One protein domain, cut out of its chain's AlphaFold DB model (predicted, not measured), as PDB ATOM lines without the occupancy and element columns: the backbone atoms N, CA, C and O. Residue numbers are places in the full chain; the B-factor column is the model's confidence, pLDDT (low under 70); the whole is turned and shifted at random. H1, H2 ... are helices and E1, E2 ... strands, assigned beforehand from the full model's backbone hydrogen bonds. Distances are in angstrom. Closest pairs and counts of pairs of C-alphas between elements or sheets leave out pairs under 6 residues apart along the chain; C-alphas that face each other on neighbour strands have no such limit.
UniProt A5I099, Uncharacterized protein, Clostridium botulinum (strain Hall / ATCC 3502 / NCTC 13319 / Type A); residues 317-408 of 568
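This is residues 317 to 408 of the 568 residues of an uncharacterized protein of Clostridium botulinum (strain Hall / ATCC 3502 / NCTC 13319 / Type A) (UniProt A5I099). This is a small closed barrel of six antiparallel strands, with the helix H2 packed across one end of the ring and the long hairpin of E4 and E5 reaching beyond the ring at the other end. The very short helix H1 lies outside the barrel, after E2. The printed part has 92 residues with two named helices and six named strands, in the order E1 E2 H1 E3 H2 E4 E5 E6; round the ring run E1 E2 E3 E6 E5 E4 and back to E1. The class is mixed, helices and strands. The whole is compact, with a radius of gyration of the C-alphas of 13.4 A, and elongated, with spans of 42 by 26 by 19 A.

E1, residues 318 to 325, bends by 56 degrees at residue 321 and forms a hairpin with E2, residues 336 to 343, at 129 degrees; N 322 and O 342 are 2.8 A apart. E2 is staggered: residues 339 to 343 pair with E1, and residues 336 to 339 with E3, residues 356 to 359, where N 337 and O 358 are 2.8 A apart. H1, residues 345 to 348, is on the barrel, outside it, over none of the strands; its closest C-alpha to E1 is that of Ile 347, 6.6 A from that of Ile 320. H2, residues 362 to 371, is on the barrel, outside it, at a height over the sheet of 8.1 A; the closest C-alphas of H2 and E1 are those of Cys 369 and Phe 325, 6.1 A apart. In H2, 5 of 6 O i to N i+4 pairs are within hydrogen-bond range; H1 is too short for such a pair. E4, residues 375 to 384, E5, residues 387 to 397, and E6, residues 402 to 408, form a meander, each strand the antiparallel neighbour of the one before. N 380 and O 392 of E4 and E5 are 2.9 A apart, and N 404 and O 395 of E6 and E5 2.8 A. E4 closes the ring on E1, with N 375 and O 323 2.8 A apart, and E6 is beside E3, with N 407 and O 357 2.8 A apart.

E1 begins at C-alpha 318, (88.734, 138.775, 158.622), and measures 20.3 A; E2 measures 21.0 A. H2 measures 14.9 A from its first to its last C-alpha. E4 measures 28.0 A and E5, the longest strand by residues, 30.7 A. E6 measures 19.5 A and ends at C-alpha 408, (104.203, 137.819, 166.466).

The two C-alphas farthest apart are those of Tyr 363 and Lys 386, 42.2 A. The printed part has no cut, and no link is long. The mean pLDDT of the printed part is 73.5; residues 344 to 355, 371 to 374 and 382 to 391 are under 70.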
ATOM      1  N   PRO A 317      88.489 143.459 159.458       74.38
ATOM      2  CA  PRO A 317      89.409 142.362 159.687       74.38
ATOM      3  C   PRO A 317      88.667 141.031 159.587       74.38
ATOM      4  O   PRO A 317      87.512 140.922 159.997       74.38
ATOM      5  N   ILE A 318      89.334 140.053 158.996       72.69
ATOM      6  CA  ILE A 318      88.734 138.775 158.622       72.69
ATOM      7  C   ILE A 318      89.320 137.647 159.470       72.69
ATOM      8  O   ILE A 318      90.451 137.776 159.947       72.69
ATOM      9  N   PRO A 319      88.597 136.537 159.655       72.19
ATOM     10  CA  PRO A 319      89.087 135.420 160.447       72.19
ATOM     11  C   PRO A 319      90.176 134.668 159.672       72.19
ATOM     12  O   PRO A 319      89.969 134.274 158.529       72.19
ATOM     13  N   ILE A 320      91.347 134.482 160.279       72.12
ATOM     14  CA  ILE A 320      92.548 133.928 159.620       72.12
ATOM     15  C   ILE A 320      93.072 132.645 160.275       72.12
ATOM     16  O   ILE A 320      93.980 131.998 159.754       72.12
ATOM     17  N   GLY A 321      92.538 132.274 161.434       71.88
ATOM     18  CA  GLY A 321      92.924 131.055 162.125       71.88
ATOM     19  C   GLY A 321      92.347 130.978 163.526       71.88
ATOM     20  O   GLY A 321      91.519 131.795 163.923       71.88
ATOM     21  N   MET A 322      92.829 130.014 164.297       74.56
ATOM     22  CA  MET A 322      92.413 129.771 165.673       74.56
ATOM     23  C   MET A 322      93.613 129.777 166.615       74.56
ATOM     24  O   MET A 322      94.721 129.380 166.257       74.56
ATOM     25  N   ILE A 323      93.391 130.223 167.847       75.31
ATOM     26  CA  ILE A 323      94.402 130.318 168.892       75.31
ATOM     27  C   ILE A 323      94.009 129.475 170.087       75.31
ATOM     28  O   ILE A 323      92.911 129.609 170.625       75.31
ATOM     29  N   LYS A 324      94.972 128.688 170.571       77.31
ATOM     30  CA  LYS A 324      94.901 128.040 171.879       77.31
ATOM     31  C   LYS A 324      95.892 128.672 172.846       77.31
ATOM     32  O   LYS A 324      97.094 128.754 172.569       77.31
ATOM     33  N   PHE A 325      95.388 129.071 174.009       76.69
ATOM     34  CA  PHE A 325      96.217 129.571 175.099       76.69
ATOM     35  C   PHE A 325      96.780 128.425 175.933       76.69
ATOM     36  O   PHE A 325      96.066 127.503 176.326       76.69
ATOM     37  N   ASN A 326      98.075 128.497 176.241       74.31
ATOM     38  CA  ASN A 326      98.713 127.547 177.141       74.31
ATOM     39  C   ASN A 326      99.020 128.218 178.483       74.31
ATOM     40  O   ASN A 326     100.039 128.893 178.638       74.31
ATOM     41  N   LYS A 327      98.159 127.960 179.474       74.19
ATOM     42  CA  LYS A 327      98.283 128.498 180.839       74.19
ATOM     43  C   LYS A 327      99.638 128.215 181.505       74.19
ATOM     44  O   LYS A 327     100.067 128.991 182.352       74.19
ATOM     45  N   ASN A 328     100.321 127.132 181.121       77.81
ATOM     46  CA  ASN A 328     101.600 126.727 181.712       77.81
ATOM     47  C   ASN A 328     102.802 127.479 181.117       77.81
ATOM     48  O   ASN A 328     103.922 127.285 181.579       77.81
ATOM     49  N   LYS A 329     102.593 128.309 180.087       80.88
ATOM     50  CA  LYS A 329     103.657 129.057 179.399       80.88
ATOM     51  C   LYS A 329     103.647 130.563 179.690       80.88
ATOM     52  O   LYS A 329     104.431 131.279 179.081       80.88
ATOM     53  N   TYR A 330     102.781 131.047 180.585       84.81
ATOM     54  CA  TYR A 330     102.715 132.468 180.949       84.81
ATOM     55  C   TYR A 330     104.003 132.935 181.648       84.81
ATOM     56  O   TYR A 330     104.385 132.386 182.684       84.81
ATOM     57  N   ASP A 331     104.643 133.972 181.109       84.00
ATOM     58  CA  ASP A 331     105.808 134.634 181.693       84.00
ATOM     59  C   ASP A 331     105.350 135.801 182.582       84.00
ATOM     60  O   ASP A 331     104.931 136.858 182.108       84.00
ATOM     61  N   ILE A 332     105.446 135.606 183.901       84.44
ATOM     62  CA  ILE A 332     105.057 136.606 184.908       84.44
ATOM     63  C   ILE A 332     105.935 137.858 184.851       84.44
ATOM     64  O   ILE A 332     105.441 138.949 185.122       84.44
ATOM     65  N   ASN A 333     107.216 137.723 184.502       84.50
ATOM     66  CA  ASN A 333     108.149 138.848 184.523       84.50
ATOM     67  C   ASN A 333     107.925 139.779 183.330       84.50
ATOM     68  O   ASN A 333     108.147 140.982 183.441       84.50
ATOM     69  N   LYS A 334     107.477 139.220 182.202       82.12
ATOM     70  CA  LYS A 334     107.195 139.978 180.977       82.12
ATOM     71  C   LYS A 334     105.719 140.320 180.787       82.12
ATOM     72  O   LYS A 334     105.402 141.151 179.947       82.12
ATOM     73  N   ASN A 335     104.827 139.711 181.570       86.69
ATOM     74  CA  ASN A 335     103.382 139.718 181.321       86.69
ATOM     75  C   ASN A 335     103.035 139.235 179.904       86.69
ATOM     76  O   ASN A 335     102.155 139.778 179.241       86.69
ATOM     77  N   GLU A 336     103.743 138.205 179.443       87.19
ATOM     78  CA  GLU A 336     103.589 137.637 178.106       87.19
ATOM     79  C   GLU A 336     103.032 136.217 178.198       87.19
ATOM     80  O   GLU A 336     103.484 135.400 179.000       87.19
ATOM     81  N   MET A 337     102.076 135.886 177.335       86.19
ATOM     82  CA  MET A 337     101.588 134.521 177.174       86.19
ATOM     83  C   MET A 337     101.837 134.058 175.738       86.19
ATOM     84  O   MET A 337     101.235 134.607 174.818       86.19
ATOM     85  N   PRO A 338     102.687 133.047 175.509       82.38
ATOM     86  CA  PRO A 338     102.846 132.443 174.197       82.38
ATOM     87  C   PRO A 338     101.531 131.833 173.714       82.38
ATOM     88  O   PRO A 338     100.819 131.173 174.480       82.38
ATOM     89  N   VAL A 339     101.246 132.001 172.428       79.69
ATOM     90  CA  VAL A 339     100.057 131.463 171.773       79.69
ATOM     91  C   VAL A 339     100.450 130.546 170.627       79.69
ATOM     92  O   VAL A 339     101.434 130.779 169.924       79.69
ATOM     93  N   THR A 340      99.688 129.469 170.465       75.56
ATOM     94  CA  THR A 340      99.795 128.606 169.284       75.56
ATOM     95  C   THR A 340      98.699 129.028 168.324       75.56
ATOM     96  O   THR A 340      97.536 129.043 168.725       75.56
ATOM     97  N   ILE A 341      99.089 129.417 167.111       75.12
ATOM     98  CA  ILE A 341      98.166 129.794 166.044       75.12
ATOM     99  C   ILE A 341      98.057 128.622 165.074       75.12
ATOM    100  O   ILE A 341      99.071 128.170 164.547       75.12
ATOM    101  N   ASN A 342      96.830 128.187 164.821       71.19
ATOM    102  CA  ASN A 342      96.477 127.273 163.747       71.19
ATOM    103  C   ASN A 342      95.811 128.104 162.646       71.19
ATOM    104  O   ASN A 342      94.665 128.520 162.798       71.19
ATOM    105  N   TYR A 343      96.551 128.425 161.587       70.62
ATOM    106  CA  TYR A 343      96.024 129.202 160.464       70.62
ATOM    107  C   TYR A 343      95.084 128.361 159.602       70.62
ATOM    108  O   TYR A 343      95.329 127.169 159.426       70.62
ATOM    109  N   TYR A 344      94.063 128.992 159.022       66.19
ATOM    110  CA  TYR A 344      93.214 128.335 158.027       66.19
ATOM    111  C   TYR A 344      93.981 128.070 156.729       66.19
ATOM    112  O   TYR A 344      94.850 128.856 156.345       66.19
ATOM    113  N   ASP A 345      93.642 126.990 156.028       59.84
ATOM    114  CA  ASP A 345      94.407 126.510 154.869       59.84
ATOM    115  C   ASP A 345      94.545 127.566 153.761       59.84
ATOM    116  O   ASP A 345      95.635 127.773 153.223       59.84
ATOM    117  N   TRP A 346      93.486 128.345 153.506       63.31
ATOM    118  CA  TRP A 346      93.500 129.413 152.496       63.31
ATOM    119  C   TRP A 346      94.566 130.489 152.755       63.31
ATOM    120  O   TRP A 346      95.067 131.110 151.812       63.31
ATOM    121  N   ILE A 347      94.945 130.703 154.021       62.81
ATOM    122  CA  ILE A 347      95.921 131.720 154.413       62.81
ATOM    123  C   ILE A 347      97.304 131.146 154.727       62.81
ATOM    124  O   ILE A 347      98.285 131.893 154.719       62.81
ATOM    125  N   GLN A 348      97.420 129.832 154.936       60.47
ATOM    126  CA  GLN A 348      98.701 129.165 155.190       60.47
ATOM    127  C   GLN A 348      99.713 129.395 154.057       60.47
ATOM    128  O   GLN A 348     100.898 129.584 154.326       60.47
ATOM    129  N   LYS A 349      99.270 129.499 152.793       57.84
ATOM    130  CA  LYS A 349     100.158 129.868 151.667       57.84
ATOM    131  C   LYS A 349     100.738 131.289 151.776       57.84
ATOM    132  O   LYS A 349     101.793 131.574 151.206       57.84
ATOM    133  N   TYR A 350     100.083 132.176 152.523       57.28
ATOM    134  CA  TYR A 350     100.477 133.578 152.685       57.28
ATOM    135  C   TYR A 350     101.187 133.862 154.016       57.28
ATOM    136  O   TYR A 350     101.915 134.854 154.119       57.28
ATOM    137  N   ILE A 351     101.057 132.983 155.014       56.44
ATOM    138  CA  ILE A 351     101.627 133.169 156.353       56.44
ATOM    139  C   ILE A 351     102.688 132.111 156.648       56.44
ATOM    140  O   ILE A 351     102.516 130.931 156.381       56.44
ATOM    141  N   LEU A 352     103.807 132.525 157.245       46.78
ATOM    142  CA  LEU A 352     104.755 131.576 157.827       46.78
ATOM    143  C   LEU A 352     104.373 131.280 159.276       46.78
ATOM    144  O   LEU A 352     104.068 132.200 160.040       46.78
ATOM    145  N   ASN A 353     104.471 130.011 159.674       51.25
ATOM    146  CA  ASN A 353     104.337 129.603 161.069       51.25
ATOM    147  C   ASN A 353     105.357 130.353 161.934       51.25
ATOM    148  O   ASN A 353     106.565 130.137 161.843       51.25
ATOM    149  N   THR A 354     104.857 131.257 162.774       56.41
ATOM    150  CA  THR A 354     105.663 132.091 163.664       56.41
ATOM    151  C   THR A 354     105.221 131.893 165.102       56.41
ATOM    152  O   THR A 354     104.056 131.623 165.393       56.41
ATOM    153  N   LYS A 355     106.177 132.009 166.030       68.06
ATOM    154  CA  LYS A 355     105.854 132.010 167.456       68.06
ATOM    155  C   LYS A 355     105.129 133.310 167.764       68.06
ATOM    156  O   LYS A 355     105.672 134.386 167.529       68.06
ATOM    157  N   ALA A 356     103.933 133.202 168.308       78.69
ATOM    158  CA  ALA A 356     103.118 134.340 168.670       78.69
ATOM    159  C   ALA A 356     102.962 134.412 170.187       78.69
ATOM    160  O   ALA A 356     103.127 133.417 170.895       78.69
ATOM    161  N   TYR A 357     102.653 135.597 170.685       83.88
ATOM    162  CA  TYR A 357     102.415 135.858 172.091       83.88
ATOM    163  C   TYR A 357     101.396 136.984 172.259       83.88
ATOM    164  O   TYR A 357     101.098 137.733 171.333       83.88
ATOM    165  N   ILE A 358     100.837 137.094 173.452       86.75
ATOM    166  CA  ILE A 358      99.955 138.185 173.855       86.75
ATOM    167  C   ILE A 358     100.556 138.845 175.095       86.75
ATOM    168  O   ILE A 358     100.981 138.153 176.022       86.75
ATOM    169  N   GLU A 359     100.601 140.171 175.115       87.50
ATOM    170  CA  GLU A 359     100.932 140.938 176.318       87.50
ATOM    171  C   GLU A 359      99.645 141.159 177.108       87.50
ATOM    172  O   GLU A 359      98.710 141.808 176.633       87.50
ATOM    173  N   ILE A 360      99.548 140.554 178.289       87.25
ATOM    174  CA  ILE A 360      98.298 140.498 179.041       87.25
ATOM    175  C   ILE A 360      98.553 140.366 180.535       87.25
ATOM    176  O   ILE A 360      99.446 139.648 180.975       87.25
ATOM    177  N   HIS A 361      97.727 141.038 181.336       89.38
ATOM    178  CA  HIS A 361      97.832 140.954 182.784       89.38
ATOM    179  C   HIS A 361      97.378 139.580 183.299       89.38
ATOM    180  O   HIS A 361      96.391 139.007 182.831       89.38
ATOM    181  N   ARG A 362      98.036 139.079 184.350       86.88
ATOM    182  CA  ARG A 362      97.819 137.736 184.921       86.88
ATOM    183  C   ARG A 362      96.350 137.378 185.181       86.88
ATOM    184  O   ARG A 362      95.954 136.232 184.973       86.88
ATOM    185  N   TYR A 363      95.549 138.324 185.676       86.19
ATOM    186  CA  TYR A 363      94.127 138.079 185.950       86.19
ATOM    187  C   TYR A 363      93.317 137.882 184.665       86.19
ATOM    188  O   TYR A 363      92.542 136.934 184.593       86.19
ATOM    189  N   GLU A 364      93.554 138.706 183.642       87.19
ATOM    190  CA  GLU A 364      92.900 138.583 182.335       87.19
ATOM    191  C   GLU A 364      93.334 137.282 181.636       87.19
ATOM    192  O   GLU A 364      92.489 136.540 181.143       87.19
ATOM    193  N   ALA A 365      94.624 136.925 181.698       85.44
ATOM    194  CA  ALA A 365      95.146 135.666 181.153       85.44
ATOM    195  C   ALA A 365      94.478 134.429 181.776       85.44
ATOM    196  O   ALA A 365      94.150 133.463 181.083       85.44
ATOM    197  N   LYS A 366      94.245 134.463 183.097       83.50
ATOM    198  CA  LYS A 366      93.561 133.386 183.824       83.50
ATOM    199  C   LYS A 366      92.097 133.256 183.410       83.50
ATOM    200  O   LYS A 366      91.596 132.135 183.382       83.50
ATOM    201  N   THR A 367      91.427 134.370 183.122       82.56
ATOM    202  CA  THR A 367      90.052 134.381 182.610       82.56
ATOM    203  C   THR A 367      90.000 133.818 181.189       82.56
ATOM    204  O   THR A 367      89.250 132.876 180.956       82.56
ATOM    205  N   LEU A 368      90.895 134.255 180.290       79.94
ATOM    206  CA  LEU A 368      90.966 133.720 178.921       79.94
ATOM    207  C   LEU A 368      91.212 132.204 178.881       79.94
ATOM    208  O   LEU A 368      90.605 131.485 178.099       79.94
ATOM    209  N   CYS A 369      92.064 131.676 179.763       77.38
ATOM    210  CA  CYS A 369      92.339 130.236 179.811       77.38
ATOM    211  C   CYS A 369      91.181 129.383 180.371       77.38
ATOM    212  O   CYS A 369      91.299 128.158 180.378       77.38
ATOM    213  N   LYS A 370      90.124 129.994 180.924       72.81
ATOM    214  CA  LYS A 370      88.991 129.281 181.539       72.81
ATOM    215  C   LYS A 370      87.773 129.157 180.631       72.81
ATOM    216  O   LYS A 370      86.966 128.268 180.864       72.81
ATOM    217  N   GLU A 371      87.615 130.066 179.680       60.53
ATOM    218  CA  GLU A 371      86.326 130.279 179.017       60.53
ATOM    219  C   GLU A 371      86.220 129.624 177.655       60.53
ATOM    220  O   GLU A 371      85.113 129.314 177.239       60.53
ATOM    221  N   ASN A 372      87.345 129.378 176.985       54.94
ATOM    222  CA  ASN A 372      87.354 128.814 175.645       54.94
ATOM    223  C   ASN A 372      88.548 127.881 175.447       54.94
ATOM    224  O   ASN A 372      89.677 128.189 175.836       54.94
ATOM    225  N   LEU A 373      88.298 126.755 174.775       62.34
ATOM    226  CA  LEU A 373      89.358 125.878 174.278       62.34
ATOM    227  C   LEU A 373      90.136 126.546 173.132       62.34
ATOM    228  O   LEU A 373      91.345 126.327 173.029       62.34
ATOM    229  N   TYR A 374      89.465 127.387 172.329       68.69
ATOM    230  CA  TYR A 374      90.036 128.102 171.185       68.69
ATOM    231  C   TYR A 374      89.414 129.496 170.997       68.69
ATOM    232  O   TYR A 374      88.238 129.701 171.275       68.69
ATOM    233  N   TYR A 375      90.204 130.443 170.496       73.44
ATOM    234  CA  TYR A 375      89.775 131.790 170.103       73.44
ATOM    235  C   TYR A 375      89.982 131.982 168.605       73.44
ATOM    236  O   TYR A 375      91.013 131.558 168.089       73.44
ATOM    237  N   ILE A 376      89.066 132.659 167.913       72.19
ATOM    238  CA  ILE A 376      89.285 133.018 166.508       72.19
ATOM    239  C   ILE A 376      90.275 134.181 166.438       72.19
ATOM    240  O   ILE A 376      90.131 135.209 167.105       72.19
ATOM    241  N   LEU A 377      91.315 133.981 165.637       76.88
ATOM    242  CA  LEU A 377      92.298 134.985 165.289       76.88
ATOM    243  C   LEU A 377      91.786 135.772 164.091       76.88
ATOM    244  O   LEU A 377      91.629 135.226 163.001       76.88
ATOM    245  N   ASN A 378      91.585 137.066 164.295       77.44
ATOM    246  CA  ASN A 378      91.201 138.000 163.254       77.44
ATOM    247  C   ASN A 378      92.425 138.774 162.761       77.44
ATOM    248  O   ASN A 378      93.275 139.205 163.546       77.44
ATOM    249  N   GLY A 379      92.513 138.919 161.442       77.56
ATOM    250  CA  GLY A 379      93.612 139.538 160.721       77.56
ATOM    251  C   GLY A 379      93.149 140.737 159.909       77.56
ATOM    252  O   GLY A 379      92.239 140.626 159.088       77.56
ATOM    253  N   LYS A 380      93.799 141.889 160.083       75.69
ATOM    254  CA  LYS A 380      93.595 143.036 159.189       75.69
ATOM    255  C   LYS A 380      94.512 142.917 157.977       75.69
ATOM    256  O   LYS A 380      95.732 142.907 158.135       75.69
ATOM    257  N   LEU A 381      93.925 142.842 156.786       71.44
ATOM    258  CA  LEU A 381      94.663 142.690 155.535       71.44
ATOM    259  C   LEU A 381      95.373 143.983 155.097       71.44
ATOM    260  O   LEU A 381      94.924 145.094 155.384       71.44
ATOM    261  N   ASP A 382      96.477 143.819 154.373       63.78
ATOM    262  CA  ASP A 382      97.270 144.867 153.730       63.78
ATOM    263  C   ASP A 382      97.862 144.349 152.405       63.78
ATOM    264  O   ASP A 382      97.875 143.145 152.157       63.78
ATOM    265  N   ILE A 383      98.343 145.241 151.537       57.72
ATOM    266  CA  ILE A 383      98.989 144.898 150.265       57.72
ATOM    267  C   ILE A 383     100.281 145.701 150.097       57.72
ATOM    268  O   ILE A 383     100.279 146.936 150.155       57.72
ATOM    269  N   PHE A 384     101.370 145.000 149.779       49.91
ATOM    270  CA  PHE A 384     102.667 145.576 149.421       49.91
ATOM    271  C   PHE A 384     103.214 144.925 148.146       49.91
ATOM    272  O   PHE A 384     103.288 143.704 148.068       49.91
ATOM    273  N   ASP A 385     103.588 145.734 147.149       46.84
ATOM    274  CA  ASP A 385     104.074 145.286 145.829       46.84
ATOM    275  C   ASP A 385     103.267 144.113 145.243       46.84
ATOM    276  O   ASP A 385     103.801 143.056 144.908       46.84
ATOM    277  N   LYS A 386     101.937 144.279 145.178       48.97
ATOM    278  CA  LYS A 386     101.006 143.257 144.662       48.97
ATOM    279  C   LYS A 386     100.936 141.957 145.485       48.97
ATOM    280  O   LYS A 386     100.378 140.982 144.998       48.97
ATOM    281  N   LYS A 387     101.453 141.932 146.719       50.25
ATOM    282  CA  LYS A 387     101.356 140.789 147.644       50.25
ATOM    283  C   LYS A 387     100.546 141.139 148.883       50.25
ATOM    284  O   LYS A 387     100.751 142.199 149.476       50.25
ATOM    285  N   LEU A 388      99.664 140.228 149.285       54.50
ATOM    286  CA  LEU A 388      98.865 140.362 150.498       54.50
ATOM    287  C   LEU A 388      99.714 140.147 151.757       54.50
ATOM    288  O   LEU A 388     100.566 139.260 151.815       54.50
ATOM    289  N   LEU A 389      99.443 140.951 152.774       60.88
ATOM    290  CA  LEU A 389     100.043 140.912 154.098       60.88
ATOM    291  C   LEU A 389      98.942 141.017 155.158       60.88
ATOM    292  O   LEU A 389      97.841 141.483 154.884       60.88
ATOM    293  N   ILE A 390      99.253 140.620 156.390       69.56
ATOM    294  CA  ILE A 390      98.375 140.832 157.543       69.56
ATOM    295  C   ILE A 390      99.091 141.780 158.483       69.56
ATOM    296  O   ILE A 390     100.184 141.488 158.973       69.56
ATOM    297  N   ARG A 391      98.477 142.936 158.696       63.06
ATOM    298  CA  ARG A 391      99.061 144.046 159.443       63.06
ATOM    299  C   ARG A 391      98.840 143.912 160.941       63.06
ATOM    300  O   ARG A 391      99.697 144.298 161.734       63.06
ATOM    301  N   GLU A 392      97.678 143.405 161.335       72.81
ATOM    302  CA  GLU A 392      97.273 143.310 162.735       72.81
ATOM    303  C   GLU A 392      96.582 141.982 162.988       72.81
ATOM    304  O   GLU A 392      95.771 141.543 162.176       72.81
ATOM    305  N   TYR A 393      96.903 141.391 164.133       82.31
ATOM    306  CA  TYR A 393      96.348 140.141 164.619       82.31
ATOM    307  C   TYR A 393      95.662 140.430 165.947       82.31
ATOM    308  O   TYR A 393      96.270 141.038 166.833       82.31
ATOM    309  N   TYR A 394      94.413 140.016 166.108       83.31
ATOM    310  CA  TYR A 394      93.709 140.193 167.371       83.31
ATOM    311  C   TYR A 394      92.671 139.104 167.622       83.31
ATOM    312  O   TYR A 394      92.204 138.431 166.709       83.31
ATOM    313  N   ILE A 395      92.313 138.957 168.891       83.00
ATOM    314  CA  ILE A 395      91.208 138.126 169.361       83.00
ATOM    315  C   ILE A 395      90.219 138.993 170.141       83.00
ATOM    316  O   ILE A 395      90.593 140.041 170.675       83.00
ATOM    317  N   GLN A 396      88.976 138.542 170.263       78.81
ATOM    318  CA  GLN A 396      87.958 139.195 171.085       78.81
ATOM    319  C   GLN A 396      87.525 138.271 172.224       78.81
ATOM    320  O   GLN A 396      87.318 137.075 172.028       78.81
ATOM    321  N   SER A 397      87.394 138.824 173.431       79.12
ATOM    322  CA  SER A 397      86.867 138.115 174.598       79.12
ATOM    323  C   SER A 397      85.574 138.762 175.079       79.12
ATOM    324  O   SER A 397      85.565 139.944 175.426       79.12
ATOM    325  N   LYS A 398      84.485 137.985 175.122       70.19
ATOM    326  CA  LYS A 398      83.162 138.450 175.572       70.19
ATOM    327  C   LYS A 398      83.096 138.701 177.076       70.19
ATOM    328  O   LYS A 398      82.545 139.707 177.502       70.19
ATOM    329  N   SER A 399      83.664 137.809 177.878       73.50
ATOM    330  CA  SER A 399      83.651 137.904 179.345       73.50
ATOM    331  C   SER A 399      84.374 139.136 179.877       73.50
ATOM    332  O   SER A 399      83.955 139.749 180.854       73.50
ATOM    333  N   LEU A 400      85.469 139.495 179.209       79.69
ATOM    334  CA  LEU A 400      86.278 140.668 179.492       79.69
ATOM    335  C   LEU A 400      85.807 141.873 178.671       79.69
ATOM    336  O   LEU A 400      86.321 142.968 178.880       79.69
ATOM    337  N   ASN A 401      84.856 141.668 177.750       79.88
ATOM    338  CA  ASN A 401      84.347 142.639 176.786       79.88
ATOM    339  C   ASN A 401      85.472 143.481 176.151       79.88
ATOM    340  O   ASN A 401      85.445 144.713 176.172       79.88
ATOM    341  N   LYS A 402      86.526 142.802 175.676       80.94
ATOM    342  CA  LYS A 402      87.794 143.431 175.277       80.94
ATOM    343  C   LYS A 402      88.466 142.688 174.126       80.94
ATOM    344  O   LYS A 402      88.464 141.456 174.080       80.94
ATOM    345  N   ASN A 403      89.100 143.459 173.244       82.62
ATOM    346  CA  ASN A 403      89.955 142.946 172.177       82.62
ATOM    347  C   ASN A 403      91.402 142.884 172.654       82.62
ATOM    348  O   ASN A 403      91.904 143.823 173.274       82.62
ATOM    349  N   PHE A 404      92.082 141.796 172.317       84.94
ATOM    350  CA  PHE A 404      93.492 141.631 172.608       84.94
ATOM    351  C   PHE A 404      94.292 141.473 171.332       84.94
ATOM    352  O   PHE A 404      93.979 140.639 170.485       84.94
ATOM    353  N   ARG A 405      95.360 142.255 171.225       84.69
ATOM    354  CA  ARG A 405      96.307 142.152 170.124       84.69
ATOM    355  C   ARG A 405      97.214 140.943 170.335       84.69
ATOM    356  O   ARG A 405      97.755 140.749 171.421       84.69
ATOM    357  N   ILE A 406      97.393 140.168 169.278       84.62
ATOM    358  CA  ILE A 406      98.375 139.095 169.215       84.62
ATOM    359  C   ILE A 406      99.628 139.658 168.559       84.62
ATOM    360  O   ILE A 406      99.594 140.209 167.459       84.62
ATOM    361  N   ASN A 407     100.740 139.536 169.263       79.19
ATOM    362  CA  ASN A 407     102.048 139.926 168.785       79.19
ATOM    363  C   ASN A 407     102.731 138.694 168.193       79.19
ATOM    364  O   ASN A 407     102.750 137.618 168.787       79.19
ATOM    365  N   LEU A 408     103.312 138.836 167.009       70.88
ATOM    366  CA  LEU A 408     104.203 137.819 166.466       70.88
ATOM    367  C   LEU A 408     105.614 138.134 166.966       70.88
ATOM    368  O   LEU A 408     106.070 139.272 166.856       70.88
TER     369      LEU A 408